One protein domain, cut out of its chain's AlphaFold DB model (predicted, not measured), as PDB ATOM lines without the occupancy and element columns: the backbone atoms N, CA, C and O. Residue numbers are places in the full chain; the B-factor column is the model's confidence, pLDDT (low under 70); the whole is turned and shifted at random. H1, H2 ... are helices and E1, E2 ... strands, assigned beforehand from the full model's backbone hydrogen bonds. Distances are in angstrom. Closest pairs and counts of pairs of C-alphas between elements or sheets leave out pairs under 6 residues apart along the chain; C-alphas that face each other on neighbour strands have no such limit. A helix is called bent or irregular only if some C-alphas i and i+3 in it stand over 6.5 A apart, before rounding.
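Overview. This is residues 112 to 186 of the 192 residues of an uncharacterized protein of Friedmanniomyces endolithicus (UniProt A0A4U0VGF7). A long two-stranded hairpin, E2 and E3, with the short strand E1 beside E2, makes a narrow sheet; helices H1 and H2 cover one of its faces and the other face is bare. H1 crosses the strands, while H2, the longest helix, runs slantwise over E2 and E3. The printed part has 75 residues, with two named helices and three named strands in the order E1, H1, H2, E2, E3; the sheet, E1 - E2 - E3, is antiparallel and the class is mixed, helices and strands. It is elongated, spanning 49 by 27 by 18 A, and only just loose, close to compact, with a radius of gyration of the C-alphas of 14.0 A.

Arrangement. The inner strand E2, residues 154 to 162, and the edge strand E3, residues 172 to 179, form an antiparallel hairpin at 155 degrees, with N 157 and O 176 2.9 A apart, within hydrogen-bond range. E2 bends by 53 degrees at residue 157. The other edge strand, E1, residues 113 to 116, is antiparallel to E2 at 154 degrees, with N 115 and O 159 2.9 A apart, also within range. H1, residues 122 to 131, is on the sheet at a height of 8.2 A, two layers with the helix on one face. It lies over E2 and, only just, over E1, with 3 C-alphas falling on E1, and runs across the strands, at 70 degrees to E2 on the local plane. The closest C-alphas of E1 and H1 are those of Tyr 115 and Ala 127, 5.1 A apart. H2, residues 134 to 150, is on the same face at a height of 9.4 A, over E2 and E3, slantwise to the strands at 33 degrees to E2 on the local plane. Its closest C-alpha to E2 is that of Leu 143, 6.6 A from that of Leu 154. H1 and H2 only just touch, with 3 pairs of C-alphas within 8 A and only at the corner by their link; the closest are those of Phe 130 and Gly 136, 5.8 A apart. H2 has a kink of 32 degrees near residue 144 and is irregular, with C-alphas 145 and 148 7.5 A apart. In H1 every O i to N i+4 pair is within hydrogen-bond range; in H2, 11 of 13 are.

Along the chain. E2 measures 23.0 A, from C-alpha 154 at (129.625, 178.985, 191.746) to C-alpha 162. E3 measures 23.1 A, ending at C-alpha 179, (131.464, 178.469, 195.978). E1 begins at C-alpha 113, (130.867, 200.255, 197.378), and is 10.0 A long. H1 is 14.3 A long and H2 23.1 A.

Size, cuts and confidence. The two C-alphas farthest apart, those of Asp 166 and Ala 186, are 51.3 A apart. The printed part has no cut and no long link. The mean pLDDT of the printed part is 86.6; residues 168 to 169 and 184 to 186 are under 70.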
ATOM      1  N   GLY A 112     135.594 201.159 196.160       89.94
ATOM      2  CA  GLY A 112     134.215 200.995 195.713       89.94
ATOM      3  C   GLY A 112     133.227 200.765 196.848       89.94
ATOM      4  O   GLY A 112     133.596 200.707 198.021       89.94
ATOM      5  N   LYS A 113     131.955 200.623 196.472       92.75
ATOM      6  CA  LYS A 113     130.867 200.255 197.378       92.75
ATOM      7  C   LYS A 113     130.418 198.827 197.100       92.75
ATOM      8  O   LYS A 113     130.135 198.467 195.957       92.75
ATOM      9  N   ASP A 114     130.329 198.038 198.165       94.69
ATOM     10  CA  ASP A 114     129.864 196.657 198.112       94.69
ATOM     11  C   ASP A 114     128.349 196.563 198.259       94.69
ATOM     12  O   ASP A 114     127.751 197.173 199.147       94.69
ATOM     13  N   TYR A 115     127.748 195.734 197.411       94.88
ATOM     14  CA  TYR A 115     126.336 195.385 197.439       94.88
ATOM     15  C   TYR A 115     126.191 193.867 197.549       94.88
ATOM     16  O   TYR A 115     126.616 193.125 196.660       94.88
ATOM     17  N   TYR A 116     125.599 193.406 198.649       94.25
ATOM     18  CA  TYR A 116     125.463 191.985 198.977       94.25
ATOM     19  C   TYR A 116     124.117 191.427 198.511       94.25
ATOM     20  O   TYR A 116     123.073 192.021 198.780       94.25
ATOM     21  N   MET A 117     124.120 190.257 197.865       91.62
ATOM     22  CA  MET A 117     122.900 189.659 197.292       91.62
ATOM     23  C   MET A 117     121.869 189.234 198.343       91.62
ATOM     24  O   MET A 117     120.666 189.262 198.084       91.62
ATOM     25  N   ASN A 118     122.335 188.831 199.523       92.25
ATOM     26  CA  ASN A 118     121.504 188.342 200.623       92.25
ATOM     27  C   ASN A 118     120.980 189.461 201.540       92.25
ATOM     28  O   ASN A 118     120.254 189.176 202.494       92.25
ATOM     29  N   ALA A 119     121.334 190.723 201.283       93.88
ATOM     30  CA  ALA A 119     120.876 191.828 202.108       93.88
ATOM     31  C   ALA A 119     119.366 192.069 201.912       93.88
ATOM     32  O   ALA A 119     118.861 192.156 200.794       93.88
ATOM     33  N   VAL A 120     118.631 192.207 203.020       96.44
ATOM     34  CA  VAL A 120     117.166 192.427 203.019       96.44
ATOM     35  C   VAL A 120     116.806 193.902 202.761       96.44
ATOM     36  O   VAL A 120     115.642 194.263 202.633       96.44
ATOM     37  N   ASN A 121     117.808 194.777 202.693       95.38
ATOM     38  CA  ASN A 121     117.648 196.216 202.525       95.38
ATOM     39  C   ASN A 121     117.766 196.645 201.044       95.38
ATOM     40  O   ASN A 121     117.920 195.830 200.132       95.38
ATOM     41  N   ARG A 122     117.757 197.965 200.821       94.00
ATOM     42  CA  ARG A 122     117.931 198.580 199.497       94.00
ATOM     43  C   ARG A 122     119.234 198.170 198.800       94.00
ATOM     44  O   ARG A 122     119.248 198.056 197.580       94.00
ATOM     45  N   ASP A 123     120.318 197.926 199.539       92.38
ATOM     46  CA  ASP A 123     121.584 197.503 198.928       92.38
ATOM     47  C   ASP A 123     121.456 196.114 198.280       92.38
ATOM     48  O   ASP A 123     122.003 195.891 197.200       92.38
ATOM     49  N   GLY A 124     120.669 195.206 198.865       92.75
ATOM     50  CA  GLY A 124     120.389 193.905 198.255       92.75
ATOM     51  C   GLY A 124     119.452 193.978 197.050       92.75
ATOM     52  O   GLY A 124     119.559 193.172 196.127       92.75
ATOM     53  N   GLU A 125     118.537 194.948 197.003       95.38
ATOM     54  CA  GLU A 125     117.765 195.240 195.782       95.38
ATOM     55  C   GLU A 125     118.672 195.745 194.653       95.38
ATOM     56  O   GLU A 125     118.554 195.283 193.519       95.38
ATOM     57  N   ILE A 126     119.623 196.628 194.973       93.31
ATOM     58  CA  ILE A 126     120.614 197.141 194.017       93.31
ATOM     59  C   ILE A 126     121.513 196.007 193.502       93.31
ATOM     60  O   ILE A 126     121.703 195.886 192.292       93.31
ATOM     61  N   ALA A 127     122.009 195.136 194.388       93.00
ATOM     62  CA  ALA A 127     122.811 193.973 194.000       93.00
ATOM     63  C   ALA A 127     122.063 193.080 192.993       93.00
ATOM     64  O   ALA A 127     122.589 192.737 191.932       93.00
ATOM     65  N   ARG A 128     120.796 192.764 193.295       93.38
ATOM     66  CA  ARG A 128     119.931 191.956 192.424       93.38
ATOM     67  C   ARG A 128     119.639 192.649 191.095       93.38
ATOM     68  O   ARG A 128     119.626 191.983 190.063       93.38
ATOM     69  N   ALA A 129     119.469 193.971 191.095       94.00
ATOM     70  CA  ALA A 129     119.312 194.746 189.866       94.00
ATOM     71  C   ALA A 129     120.570 194.680 188.983       94.00
ATOM     72  O   ALA A 129     120.453 194.495 187.772       94.00
ATOM     73  N   PHE A 130     121.772 194.755 189.568       92.69
ATOM     74  CA  PHE A 130     123.014 194.566 188.812       92.69
ATOM     75  C   PHE A 130     123.131 193.157 188.236       92.69
ATOM     76  O   PHE A 130     123.533 193.012 187.081       92.69
ATOM     77  N   LEU A 131     122.733 192.126 188.986       90.94
ATOM     78  CA  LEU A 131     122.733 190.754 188.481       90.94
ATOM     79  C   LEU A 131     121.729 190.547 187.335       90.94
ATOM     80  O   LEU A 131     122.028 189.824 186.390       90.94
ATOM     81  N   GLY A 132     120.576 191.220 187.392       91.75
ATOM     82  CA  GLY A 132     119.563 191.209 186.332       91.75
ATOM     83  C   GLY A 132     119.898 192.080 185.113       91.75
ATOM     84  O   GLY A 132     119.165 192.066 184.124       91.75
ATOM     85  N   SER A 133     120.981 192.860 185.165       92.94
ATOM     86  CA  SER A 133     121.461 193.634 184.016       92.94
ATOM     87  C   SER A 133     122.096 192.728 182.954       92.94
ATOM     88  O   SER A 133     122.460 191.585 183.228       92.94
ATOM     89  N   SER A 134     122.312 193.247 181.742       92.88
ATOM     90  CA  SER A 134     123.012 192.508 180.678       92.88
ATOM     91  C   SER A 134     124.405 192.027 181.102       92.88
ATOM     92  O   SER A 134     124.801 190.918 180.754       92.88
ATOM     93  N   ASN A 135     125.127 192.829 181.890       88.81
ATOM     94  CA  ASN A 135     126.451 192.469 182.398       88.81
ATOM     95  C   ASN A 135     126.362 191.363 183.457       88.81
ATOM     96  O   ASN A 135     127.142 190.415 183.422       88.81
ATOM     97  N   GLY A 136     125.388 191.456 184.365       91.12
ATOM     98  CA  GLY A 136     125.141 190.421 185.369       91.12
ATOM     99  C   GLY A 136     124.738 189.086 184.742       91.12
ATOM    100  O   GLY A 136     125.294 188.047 185.097       91.12
ATOM    101  N   HIS A 137     123.863 189.115 183.732       91.62
ATOM    102  CA  HIS A 137     123.497 187.929 182.960       91.62
ATOM    103  C   HIS A 137     124.689 187.314 182.228       91.62
ATOM    104  O   HIS A 137     124.817 186.094 182.238       91.62
ATOM    105  N   ALA A 138     125.576 188.121 181.636       90.50
ATOM    106  CA  ALA A 138     126.779 187.609 180.981       90.50
ATOM    107  C   ALA A 138     127.692 186.859 181.965       90.50
ATOM    108  O   ALA A 138     128.175 185.773 181.647       90.50
ATOM    109  N   VAL A 139     127.873 187.390 183.181       90.81
ATOM    110  CA  VAL A 139     128.635 186.712 184.243       90.81
ATOM    111  C   VAL A 139     127.945 185.419 184.674       90.81
ATOM    112  O   VAL A 139     128.602 184.388 184.768       90.81
ATOM    113  N   ALA A 140     126.628 185.441 184.885       87.75
ATOM    114  CA  ALA A 140     125.875 184.242 185.247       87.75
ATOM    115  C   ALA A 140     125.977 183.148 184.168       87.75
ATOM    116  O   ALA A 140     126.215 181.986 184.491       87.75
ATOM    117  N   PHE A 141     125.866 183.523 182.889       88.81
ATOM    118  CA  PHE A 141     126.035 182.606 181.761       88.81
ATOM    119  C   PHE A 141     127.447 182.030 181.701       88.81
ATOM    120  O   PHE A 141     127.611 180.827 181.517       88.81
ATOM    121  N   PHE A 142     128.462 182.876 181.891       89.75
ATOM    122  CA  PHE A 142     129.851 182.441 181.933       89.75
ATOM    123  C   PHE A 142     130.073 181.407 183.044       89.75
ATOM    124  O   PHE A 142     130.624 180.341 182.779       89.75
ATOM    125  N   LEU A 143     129.593 181.679 184.262       88.19
ATOM    126  CA  LEU A 143     129.708 180.749 185.387       88.19
ATOM    127  C   LEU A 143     129.004 179.417 185.105       88.19
ATOM    128  O   LEU A 143     129.600 178.367 185.327       88.19
ATOM    129  N   ALA A 144     127.785 179.458 184.561       83.56
ATOM    130  CA  ALA A 144     127.026 178.256 184.221       83.56
ATOM    131  C   ALA A 144     127.716 177.417 183.130       83.56
ATOM    132  O   ALA A 144     127.821 176.200 183.250       83.56
ATOM    133  N   GLN A 145     128.245 178.055 182.083       89.69
ATOM    134  CA  GLN A 145     128.933 177.348 180.995       89.69
ATOM    135  C   GLN A 145     130.220 176.656 181.454       89.69
ATOM    136  O   GLN A 145     130.573 175.608 180.920       89.69
ATOM    137  N   HIS A 146     130.917 177.219 182.441       85.50
ATOM    138  CA  HIS A 146     132.216 176.718 182.895       85.50
ATOM    139  C   HIS A 146     132.121 175.876 184.175       85.50
ATOM    140  O   HIS A 146     133.151 175.433 184.680       85.50
ATOM    141  N   GLU A 147     130.913 175.600 184.676       82.88
ATOM    142  CA  GLU A 147     130.692 174.798 185.885       82.88
ATOM    143  C   GLU A 147     131.404 173.436 185.808       82.88
ATOM    144  O   GLU A 147     132.097 173.041 186.744       82.88
ATOM    145  N   HIS A 148     131.352 172.772 184.649       81.69
ATOM    146  CA  HIS A 148     132.022 171.489 184.409       81.69
ATOM    147  C   HIS A 148     133.561 171.552 184.477       81.69
ATOM    148  O   HIS A 148     134.197 170.552 184.800       81.69
ATOM    149  N   LEU A 149     134.169 172.707 184.183       76.00
ATOM    150  CA  LEU A 149     135.624 172.903 184.270       76.00
ATOM    151  C   LEU A 149     136.067 173.239 185.691       76.00
ATOM    152  O   LEU A 149     137.170 172.885 186.103       76.00
ATOM    153  N   ILE A 150     135.216 173.956 186.418       79.25
ATOM    154  CA  ILE A 150     135.480 174.394 187.788       79.25
ATOM    155  C   ILE A 150     135.205 173.246 188.771       79.25
ATOM    156  O   ILE A 150     135.831 173.175 189.829       79.25
ATOM    157  N   GLY A 151     134.298 172.330 188.413       78.38
ATOM    158  CA  GLY A 151     133.924 171.162 189.211       78.38
ATOM    159  C   GLY A 151     133.123 171.503 190.467       78.38
ATOM    160  O   GLY A 151     132.968 170.650 191.333       78.38
ATOM    161  N   LYS A 152     132.654 172.750 190.590       82.19
ATOM    162  CA  LYS A 152     131.925 173.288 191.743       82.19
ATOM    163  C   LYS A 152     130.869 174.268 191.258       82.19
ATOM    164  O   LYS A 152     131.112 175.035 190.322       82.19
ATOM    165  N   ARG A 153     129.735 174.302 191.953       83.19
ATOM    166  CA  ARG A 153     128.685 175.283 191.692       83.19
ATOM    167  C   ARG A 153     129.111 176.639 192.245       83.19
ATOM    168  O   ARG A 153     129.321 176.795 193.446       83.19
ATOM    169  N   LEU A 154     129.242 177.628 191.368       86.94
ATOM    170  CA  LEU A 154     129.625 178.985 191.746       86.94
ATOM    171  C   LEU A 154     128.423 179.928 191.727       86.94
ATOM    172  O   LEU A 154     127.514 179.789 190.909       86.94
ATOM    173  N   THR A 155     128.440 180.922 192.609       89.62
ATOM    174  CA  THR A 155     127.462 182.013 192.629       89.62
ATOM    175  C   THR A 155     128.146 183.353 192.856       89.62
ATOM    176  O   THR A 155     129.292 183.419 193.298       89.62
ATOM    177  N   VAL A 156     127.433 184.439 192.574       90.38
ATOM    178  CA  VAL A 156     127.873 185.792 192.919       90.38
ATOM    179  C   VAL A 156     127.444 186.098 194.356       90.38
ATOM    180  O   VAL A 156     126.253 186.143 194.651       90.38
ATOM    181  N   GLU A 157     128.405 186.339 195.247       92.25
ATOM    182  CA  GLU A 157     128.151 186.747 196.639       92.25
ATOM    183  C   GLU A 157     127.775 188.230 196.721       92.25
ATOM    184  O   GLU A 157     126.768 188.621 197.325       92.25
ATOM    185  N   LYS A 158     128.610 189.065 196.098       92.81
ATOM    186  CA  LYS A 158     128.486 190.519 196.114       92.81
ATOM    187  C   LYS A 158     128.972 191.139 194.811       92.81
ATOM    188  O   LYS A 158     129.784 190.565 194.080       92.81
ATOM    189  N   VAL A 159     128.488 192.346 194.553       93.31
ATOM    190  CA  VAL A 159     128.947 193.204 193.459       93.31
ATOM    191  C   VAL A 159     129.578 194.438 194.080       93.31
ATOM    192  O   VAL A 159     128.932 195.139 194.857       93.31
ATOM    193  N   ARG A 160     130.835 194.708 193.735       93.50
ATOM    194  CA  ARG A 160     131.485 195.980 194.039       93.50
ATOM    195  C   ARG A 160     131.322 196.901 192.853       93.50
ATOM    196  O   ARG A 160     131.741 196.586 191.740       93.50
ATOM    197  N   TRP A 161     130.710 198.037 193.116       89.50
ATOM    198  CA  TRP A 161     130.628 199.136 192.175       89.50
ATOM    199  C   TRP A 161     131.756 200.118 192.462       89.50
ATOM    200  O   TRP A 161     131.985 200.484 193.620       89.50
ATOM    201  N   PHE A 162     132.446 200.547 191.413       87.88
ATOM    202  CA  PHE A 162     133.378 201.658 191.490       87.88
ATOM    203  C   PHE A 162     133.289 202.479 190.208       87.88
ATOM    204  O   PHE A 162     133.326 201.957 189.094       87.88
ATOM    205  N   GLY A 163     133.132 203.776 190.397       81.38
ATOM    206  CA  GLY A 163     133.049 204.784 189.358       81.38
ATOM    207  C   GLY A 163     133.197 206.139 190.030       81.38
ATOM    208  O   GLY A 163     132.913 206.266 191.224       81.38
ATOM    209  N   ASP A 164     133.702 207.113 189.289       77.81
ATOM    210  CA  ASP A 164     133.663 208.494 189.748       77.81
ATOM    211  C   ASP A 164     132.208 208.973 189.655       77.81
ATOM    212  O   ASP A 164     131.547 208.709 188.650       77.81
ATOM    213  N   GLU A 165     131.682 209.628 190.693       72.69
ATOM    214  CA  GLU A 165     130.299 210.140 190.661       72.69
ATOM    215  C   GLU A 165     130.123 211.183 189.547       72.69
ATOM    216  O   GLU A 165     129.030 211.326 188.997       72.69
ATOM    217  N   ASP A 166     131.222 211.845 189.180       79.56
ATOM    218  CA  ASP A 166     131.287 212.842 188.118       79.56
ATOM    219  C   ASP A 166     131.535 212.233 186.720       79.56
ATOM    220  O   ASP A 166     131.413 212.937 185.713       79.56
ATOM    221  N   ASP A 167     131.867 210.939 186.622       77.56
ATOM    222  CA  ASP A 167     132.105 210.253 185.347       77.56
ATOM    223  C   ASP A 167     130.885 209.416 184.938       77.56
ATOM    224  O   ASP A 167     130.742 208.240 185.282       77.56
ATOM    225  N   GLU A 168     130.013 210.036 184.138       62.59
ATOM    226  CA  GLU A 168     128.774 209.450 183.607       62.59
ATOM    227  C   GLU A 168     129.002 208.130 182.834       62.59
ATOM    228  O   GLU A 168     128.080 207.321 182.697       62.59
ATOM    229  N   TYR A 169     130.227 207.872 182.360       68.12
ATOM    230  CA  TYR A 169     130.565 206.694 181.555       68.12
ATOM    231  C   TYR A 169     131.566 205.743 182.228       68.12
ATOM    232  O   TYR A 169     131.814 204.649 181.711       68.12
ATOM    233  N   GLY A 170     132.106 206.111 183.391       72.94
ATOM    234  CA  GLY A 170     133.158 205.388 184.112       72.94
ATOM    235  C   GLY A 170     132.658 204.249 184.999       72.94
ATOM    236  O   GLY A 170     133.238 203.978 186.050       72.94
ATOM    237  N   LEU A 171     131.562 203.587 184.626       77.25
ATOM    238  CA  LEU A 171     130.920 202.612 185.499       77.25
ATOM    239  C   LEU A 171     131.589 201.237 185.384       77.25
ATOM    240  O   LEU A 171     131.448 200.540 184.376       77.25
ATOM    241  N   SER A 172     132.289 200.832 186.441       87.44
ATOM    242  CA  SER A 172     132.951 199.531 186.513       87.44
ATOM    243  C   SER A 172     132.354 198.656 187.612       87.44
ATOM    244  O   SER A 172     132.008 199.111 188.706       87.44
ATOM    245  N   PHE A 173     132.244 197.364 187.311       89.44
ATOM    246  CA  PHE A 173     131.730 196.355 188.227       89.44
ATOM    247  C   PHE A 173     132.780 195.294 188.499       89.44
ATOM    248  O   PHE A 173     133.453 194.819 187.584       89.44
ATOM    249  N   LEU A 174     132.850 194.864 189.752       91.56
ATOM    250  CA  LEU A 174     133.611 193.699 190.164       91.56
ATOM    251  C   LEU A 174     132.665 192.699 190.832       91.56
ATOM    252  O   LEU A 174     132.049 192.990 191.857       91.56
ATOM    253  N   PHE A 175     132.538 191.519 190.229       91.06
ATOM    254  CA  PHE A 175     131.705 190.431 190.733       91.06
ATOM    255  C   PHE A 175     132.549 189.508 191.609       91.06
ATOM    256  O   PHE A 175     133.565 188.978 191.159       91.06
ATOM    257  N   TYR A 176     132.124 189.315 192.855       91.12
ATOM    258  CA  TYR A 176     132.764 188.386 193.778       91.12
ATOM    259  C   TYR A 176     132.073 187.042 193.666       91.12
ATOM    260  O   TYR A 176     130.884 186.918 193.960       91.12
ATOM    261  N   ILE A 177     132.828 186.055 193.201       91.25
ATOM    262  CA  ILE A 177     132.330 184.714 192.951       91.25
ATOM    263  C   ILE A 177     132.747 183.832 194.121       91.25
ATOM    264  O   ILE A 177     133.930 183.771 194.460       91.25
ATOM    265  N   VAL A 178     131.777 183.152 194.718       90.81
ATOM    266  CA  VAL A 178     131.990 182.201 195.808       90.81
ATOM    267  C   VAL A 178     131.441 180.839 195.428       90.81
ATOM    268  O   VAL A 178     130.538 180.710 194.598       90.81
ATOM    269  N   GLU A 179     132.003 179.815 196.051       91.06
ATOM    270  CA  GLU A 179     131.464 178.469 195.978       91.06
ATOM    271  C   GLU A 179     130.148 178.397 196.749       91.06
ATOM    272  O   GLU A 179     130.046 178.860 197.888       91.06
ATOM    273  N   VAL A 180     129.133 177.824 196.110       86.06
ATOM    274  CA  VAL A 180     127.903 177.444 196.792       86.06
ATOM    275  C   VAL A 180     128.208 176.133 197.507       86.06
ATOM    276  O   VAL A 180     128.587 175.180 196.822       86.06
ATOM    277  N   PRO A 181     128.073 176.052 198.844       81.75
ATOM    278  CA  PRO A 181     128.200 174.773 199.525       81.75
ATOM    279  C   PRO A 181     127.218 173.792 198.885       81.75
ATOM    280  O   PRO A 181     126.083 174.179 198.586       81.75
ATOM    281  N   GLU A 182     127.669 172.562 198.623       79.00
ATOM    282  CA  GLU A 182     126.795 171.512 198.102       79.00
ATOM    283  C   GLU A 182     125.528 171.493 198.957       79.00
ATOM    284  O   GLU A 182     125.595 171.494 200.190       79.00
ATOM    285  N   ALA A 183     124.372 171.621 198.300       71.19
ATOM    286  CA  ALA A 183     123.113 171.522 199.011       71.19
ATOM    287  C   ALA A 183     123.124 170.155 199.690       71.19
ATOM    288  O   ALA A 183     123.350 169.168 198.999       71.19
ATOM    289  N   ASP A 184     122.942 170.121 201.014       67.19
ATOM    290  CA  ASP A 184     122.898 168.870 201.770       67.19
ATOM    291  C   ASP A 184     122.003 167.889 201.007       67.19
ATOM    292  O   ASP A 184     120.801 168.134 200.873       67.19
ATOM    293  N   ASP A 185     122.576 166.797 200.491       63.59
ATOM    294  CA  ASP A 185     121.850 165.812 199.675       63.59
ATOM    295  C   ASP A 185     120.617 165.259 200.414       63.59
ATOM    296  O   ASP A 185     119.661 164.792 199.798       63.59
ATOM    297  N   ALA A 186     120.602 165.384 201.745       63.56
ATOM    298  CA  ALA A 186     119.475 165.087 202.620       63.56
ATOM    299  C   ALA A 186     118.209 165.932 202.354       63.56
ATOM    300  O   ALA A 186     117.120 165.532 202.765       63.56
TER     301      ALA A 186